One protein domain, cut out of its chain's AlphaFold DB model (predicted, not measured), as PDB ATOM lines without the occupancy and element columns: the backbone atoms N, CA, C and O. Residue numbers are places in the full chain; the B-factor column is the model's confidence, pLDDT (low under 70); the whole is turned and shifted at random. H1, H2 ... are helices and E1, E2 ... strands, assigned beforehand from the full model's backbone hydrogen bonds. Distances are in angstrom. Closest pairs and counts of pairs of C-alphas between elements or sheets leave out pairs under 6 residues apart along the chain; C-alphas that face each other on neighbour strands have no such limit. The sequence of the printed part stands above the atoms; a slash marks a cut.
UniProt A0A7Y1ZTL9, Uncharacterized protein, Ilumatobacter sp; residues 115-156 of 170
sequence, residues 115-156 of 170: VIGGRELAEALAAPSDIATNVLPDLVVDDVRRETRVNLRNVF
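What this domain is: This is residues 115 to 156 of the 170 residues of an uncharacterized protein of Ilumatobacter sp (UniProt A0A7Y1ZTL9). With little regular structure, this is a small antiparallel hairpin, E2 and E3, with the one-turn helix H1 directly after E3 and the short strand E1 near E3 and H1. A long loop, residues 122 to 139, joins E1 to E2. The 42 printed residues hold E1, E2, E3 and H1 in chain order, a mixed class with 15 residues in named elements. The whole is compact, radius of gyration of the C-alphas 9.8 A, spanning 30 by 20 by 14 A, only just elongated.

How they stand to each other: In the hairpin of E2, residues 140 to 143, and E3, residues 148 to 151, N 143 and O 148 are 2.8 A apart, within hydrogen-bond range. E1, residues 119 to 121, pairs with no named strand; its closest C-alpha pair to E3 is Leu 121 and Val 150, 5.7 A. H1, residues 152 to 155, is too short for an O i to N i+4 pair; its one O i to N i+3 pair is within range.

Where its parts are: E1 begins at C-alpha 119 (39.193, -41.519, -26.986). E2 measures 9.6 A and E3 10.2 A. H1 ends at C-alpha 155 (45.553, -45.317, -26.935).

The domain as a whole: The farthest C-alphas, Ala 132 and Arg 145, are 30.1 A apart. The printed part has no cut, and no printed residue is under 70 in pLDDT.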
ATOM      1  N   VAL A 115      37.571 -44.391 -21.578       87.50
ATOM      2  CA  VAL A 115      38.093 -43.192 -22.253       87.50
ATOM      3  C   VAL A 115      39.485 -42.828 -21.746       87.50
ATOM      4  O   VAL A 115      39.643 -42.495 -20.570       87.50
ATOM      5  N   ILE A 116      40.487 -42.830 -22.632       87.69
ATOM      6  CA  ILE A 116      41.865 -42.386 -22.347       87.69
ATOM      7  C   ILE A 116      42.315 -41.428 -23.450       87.69
ATOM      8  O   ILE A 116      42.007 -41.621 -24.619       87.69
ATOM      9  N   GLY A 117      42.996 -40.336 -23.086       83.62
ATOM     10  CA  GLY A 117      43.514 -39.384 -24.079       83.62
ATOM     11  C   GLY A 117      42.437 -38.663 -24.906       83.62
ATOM     12  O   GLY A 117      42.774 -38.044 -25.905       83.62
ATOM     13  N   GLY A 118      41.163 -38.714 -24.483       84.81
ATOM     14  CA  GLY A 118      40.015 -38.184 -25.239       84.81
ATOM     15  C   GLY A 118      39.283 -39.214 -26.105       84.81
ATOM     16  O   GLY A 118      38.328 -38.848 -26.778       84.81
ATOM     17  N   ARG A 119      39.688 -40.488 -26.069       87.12
ATOM     18  CA  ARG A 119      39.193 -41.519 -26.986       87.12
ATOM     19  C   ARG A 119      38.603 -42.704 -26.264       87.12
ATOM     20  O   ARG A 119      39.153 -43.129 -25.253       87.12
ATOM     21  N   GLU A 120      37.539 -43.248 -26.833       89.06
ATOM     22  CA  GLU A 120      36.986 -44.531 -26.419       89.06
ATOM     23  C   GLU A 120      37.907 -45.675 -26.853       89.06
ATOM     24  O   GLU A 120      38.377 -45.726 -27.991       89.06
ATOM     25  N   LEU A 121      38.175 -46.580 -25.920       91.56
ATOM     26  CA  LEU A 121      38.939 -47.795 -26.123       91.56
ATOM     27  C   LEU A 121      37.983 -48.963 -26.333       91.56
ATOM     28  O   LEU A 121      36.955 -49.080 -25.666       91.56
ATOM     29  N   ALA A 122      38.383 -49.849 -27.232       93.06
ATOM     30  CA  ALA A 122      37.709 -51.100 -27.526       93.06
ATOM     31  C   ALA A 122      38.726 -52.246 -27.556       93.06
ATOM     32  O   ALA A 122      39.931 -52.011 -27.691       93.06
ATOM     33  N   GLU A 123      38.231 -53.479 -27.445       95.88
ATOM     34  CA  GLU A 123      39.027 -54.700 -27.619       95.88
ATOM     35  C   GLU A 123      39.566 -54.814 -29.052       95.88
ATOM     36  O   GLU A 123      40.732 -55.140 -29.260       95.88
ATOM     37  N   ALA A 124      38.735 -54.493 -30.048       95.88
ATOM     38  CA  ALA A 124      39.147 -54.490 -31.444       95.88
ATOM     39  C   ALA A 124      40.074 -53.305 -31.742       95.88
ATOM     40  O   ALA A 124      39.812 -52.174 -31.321       95.88
ATOM     41  N   LEU A 125      41.139 -53.554 -32.508       95.88
ATOM     42  CA  LEU A 125      42.025 -52.503 -33.000       95.88
ATOM     43  C   LEU A 125      41.249 -51.541 -33.911       95.88
ATOM     44  O   LEU A 125      40.609 -51.945 -34.882       95.88
ATOM     45  N   ALA A 126      41.308 -50.253 -33.596       95.00
ATOM     46  CA  ALA A 126      40.671 -49.209 -34.372       95.00
ATOM     47  C   ALA A 126      41.547 -48.833 -35.577       95.00
ATOM     48  O   ALA A 126      42.739 -48.576 -35.430       95.00
ATOM     49  N   ALA A 127      40.939 -48.686 -36.758       95.19
ATOM     50  CA  ALA A 127      41.616 -48.217 -37.974       95.19
ATOM     51  C   ALA A 127      42.500 -46.958 -37.792       95.19
ATOM     52  O   ALA A 127      43.625 -46.959 -38.283       95.19
ATOM     53  N   PRO A 128      42.080 -45.890 -37.075       94.69
ATOM     54  CA  PRO A 128      42.951 -44.730 -36.848       94.69
ATOM     55  C   PRO A 128      44.181 -45.023 -35.975       94.69
ATOM     56  O   PRO A 128      45.110 -44.219 -35.961       94.69
ATOM     57  N   SER A 129      44.170 -46.121 -35.222       96.06
ATOM     58  CA  SER A 129      45.264 -46.560 -34.354       96.06
ATOM     59  C   SER A 129      46.215 -47.529 -35.055       96.06
ATOM     60  O   SER A 129      47.351 -47.695 -34.605       96.06
ATOM     61  N   ASP A 130      45.795 -48.123 -36.175       95.94
ATOM     62  CA  ASP A 130      46.632 -48.991 -36.995       95.94
ATOM     63  C   ASP A 130      47.468 -48.195 -38.003       95.94
ATOM     64  O   ASP A 130      47.230 -48.173 -39.210       95.94
ATOM     65  N   ILE A 131      48.451 -47.477 -37.470       94.88
ATOM     66  CA  ILE A 131      49.391 -46.682 -38.256       94.88
ATOM     67  C   ILE A 131      50.819 -47.124 -37.956       94.88
ATOM     68  O   ILE A 131      51.158 -47.456 -36.821       94.88
ATOM     69  N   ALA A 132      51.684 -47.079 -38.970       95.12
ATOM     70  CA  ALA A 132      53.081 -47.505 -38.850       95.12
ATOM     71  C   ALA A 132      53.876 -46.711 -37.797       95.12
ATOM     72  O   ALA A 132      54.863 -47.201 -37.261       95.12
ATOM     73  N   THR A 133      53.445 -45.486 -37.489       95.88
ATOM     74  CA  THR A 133      54.068 -44.618 -36.482       95.88
ATOM     75  C   THR A 133      53.573 -44.878 -35.058       95.88
ATOM     76  O   THR A 133      54.126 -44.307 -34.118       95.88
ATOM     77  N   ASN A 134      52.548 -45.715 -34.867       95.75
ATOM     78  CA  ASN A 134      52.073 -46.082 -33.540       95.75
ATOM     79  C   ASN A 134      53.016 -47.121 -32.927       95.75
ATOM     80  O   ASN A 134      53.053 -48.281 -33.339       95.75
ATOM     81  N   VAL A 135      53.779 -46.678 -31.930       94.25
ATOM     82  CA  VAL A 135      54.792 -47.490 -31.244       94.25
ATOM     83  C   VAL A 135      54.203 -48.448 -30.210       94.25
ATOM     84  O   VAL A 135      54.936 -49.278 -29.675       94.25
ATOM     85  N   LEU A 136      52.909 -48.339 -29.891       95.69
ATOM     86  CA  LEU A 136      52.287 -49.246 -28.937       95.69
ATOM     87  C   LEU A 136      52.038 -50.629 -29.560       95.69
ATOM     88  O   LEU A 136      51.627 -50.728 -30.725       95.69
ATOM     89  N   PRO A 137      52.263 -51.701 -28.778       96.06
ATOM     90  CA  PRO A 137      51.992 -53.054 -29.227       96.06
ATOM     91  C   PRO A 137      50.487 -53.282 -29.366       96.06
ATOM     92  O   PRO A 137      49.689 -52.702 -28.629       96.06
ATOM     93  N   ASP A 138      50.123 -54.173 -30.285       95.94
ATOM     94  CA  ASP A 138      48.791 -54.767 -30.340       95.94
ATOM     95  C   ASP A 138      48.634 -55.735 -29.155       95.94
ATOM     96  O   ASP A 138      49.061 -56.889 -29.205       95.94
ATOM     97  N   LEU A 139      48.143 -55.210 -28.030       96.25
ATOM     98  CA  LEU A 139      48.029 -55.927 -26.763       96.25
ATOM     99  C   LEU A 139      46.668 -55.651 -26.136       96.25
ATOM    100  O   LEU A 139      46.371 -54.514 -25.771       96.25
ATOM    101  N   VAL A 140      45.872 -56.700 -25.959       97.06
ATOM    102  CA  VAL A 140      44.595 -56.625 -25.244       97.06
ATOM    103  C   VAL A 140      44.835 -56.805 -23.748       97.06
ATOM    104  O   VAL A 140      45.479 -57.767 -23.329       97.06
ATOM    105  N   VAL A 141      44.316 -55.877 -22.947       95.50
ATOM    106  CA  VAL A 141      44.389 -55.890 -21.482       95.50
ATOM    107  C   VAL A 141      42.997 -55.739 -20.873       95.50
ATOM    108  O   VAL A 141      42.113 -55.123 -21.471       95.50
ATOM    109  N   ASP A 142      42.813 -56.272 -19.668       95.56
ATOM    110  CA  ASP A 142      41.579 -56.109 -18.898       95.56
ATOM    111  C   ASP A 142      41.575 -54.757 -18.157       95.56
ATOM    112  O   ASP A 142      42.447 -54.482 -17.325       95.56
ATOM    113  N   ASP A 143      40.577 -53.905 -18.414       93.00
ATOM    114  CA  ASP A 143      40.273 -52.740 -17.575       93.00
ATOM    115  C   ASP A 143      39.451 -53.199 -16.364       93.00
ATOM    116  O   ASP A 143      38.222 -53.275 -16.400       93.00
ATOM    117  N   VAL A 144      40.141 -53.450 -15.253       91.75
ATOM    118  CA  VAL A 144      39.537 -53.906 -13.990       91.75
ATOM    119  C   VAL A 144      38.485 -52.958 -13.408       91.75
ATOM    120  O   VAL A 144      37.686 -53.384 -12.580       91.75
ATOM    121  N   ARG A 145      38.469 -51.670 -13.786       88.56
ATOM    122  CA  ARG A 145      37.452 -50.727 -13.285       88.56
ATOM    123  C   ARG A 145      36.156 -50.792 -14.075       88.56
ATOM    124  O   ARG A 145      35.126 -50.363 -13.561       88.56
ATOM    125  N   ARG A 146      36.230 -51.226 -15.332       88.12
ATOM    126  CA  ARG A 146      35.094 -51.257 -16.260       88.12
ATOM    127  C   ARG A 146      34.661 -52.662 -16.633       88.12
ATOM    128  O   ARG A 146      33.622 -52.792 -17.264       88.12
ATOM    129  N   GLU A 147      35.435 -53.670 -16.242       91.19
ATOM    130  CA  GLU A 147      35.187 -55.075 -16.574       91.19
ATOM    131  C   GLU A 147      35.115 -55.286 -18.097       91.19
ATOM    132  O   GLU A 147      34.346 -56.096 -18.608       91.19
ATOM    133  N   THR A 148      35.924 -54.527 -18.842       92.19
ATOM    134  CA  THR A 148      36.015 -54.607 -20.302       92.19
ATOM    135  C   THR A 148      37.441 -54.882 -20.748       92.19
ATOM    136  O   THR A 148      38.406 -54.533 -20.069       92.19
ATOM    137  N   ARG A 149      37.580 -55.492 -21.924       94.75
ATOM    138  CA  ARG A 149      38.868 -55.672 -22.590       94.75
ATOM    139  C   ARG A 149      39.147 -54.505 -23.520       94.75
ATOM    140  O   ARG A 149      38.260 -54.051 -24.246       94.75
ATOM    141  N   VAL A 150      40.384 -54.023 -23.504       95.81
ATOM    142  CA  VAL A 150      40.822 -52.885 -24.312       95.81
ATOM    143  C   VAL A 150      42.158 -53.173 -24.970       95.81
ATOM    144  O   VAL A 150      43.059 -53.743 -24.359       95.81
ATOM    145  N   ASN A 151      42.305 -52.753 -26.219       96.38
ATOM    146  CA  ASN A 151      43.576 -52.822 -26.917       96.38
ATOM    147  C   ASN A 151      44.440 -51.606 -26.574       96.38
ATOM    148  O   ASN A 151      44.031 -50.463 -26.790       96.38
ATOM    149  N   LEU A 152      45.653 -51.835 -26.085       95.56
ATOM    150  CA  LEU A 152      46.586 -50.777 -25.724       95.56
ATOM    151  C   LEU A 152      46.990 -49.928 -26.940       95.56
ATOM    152  O   LEU A 152      47.175 -48.720 -26.807       95.56
ATOM    153  N   ARG A 153      47.047 -50.515 -28.140       96.12
ATOM    154  CA  ARG A 153      47.359 -49.790 -29.381       96.12
ATOM    155  C   ARG A 153      46.327 -48.704 -29.696       96.12
ATOM    156  O   ARG A 153      46.698 -47.684 -30.273       96.12
ATOM    157  N   ASN A 154      45.083 -48.857 -29.225       95.75
ATOM    158  CA  ASN A 154      44.007 -47.867 -29.379       95.75
ATOM    159  C   ASN A 154      44.218 -46.576 -28.574       95.75
ATOM    160  O   ASN A 154      43.491 -45.603 -28.779       95.75
ATOM    161  N   VAL A 155      45.209 -46.535 -27.679       94.88
ATOM    162  CA  VAL A 155      45.553 -45.317 -26.935       94.88
ATOM    163  C   VAL A 155      46.070 -44.218 -27.867       94.88
ATOM    164  O   VAL A 155      45.828 -43.045 -27.591       94.88
ATOM    165  N   PHE A 156      46.736 -44.565 -28.975       94.69
ATOM    166  CA  PHE A 156      47.219 -43.593 -29.962       94.69
ATOM    167  C   PHE A 156      46.500 -43.716 -31.308       94.69
ATOM    168  O   PHE A 156      46.083 -44.811 -31.678       94.69
TER     169      PHE A 156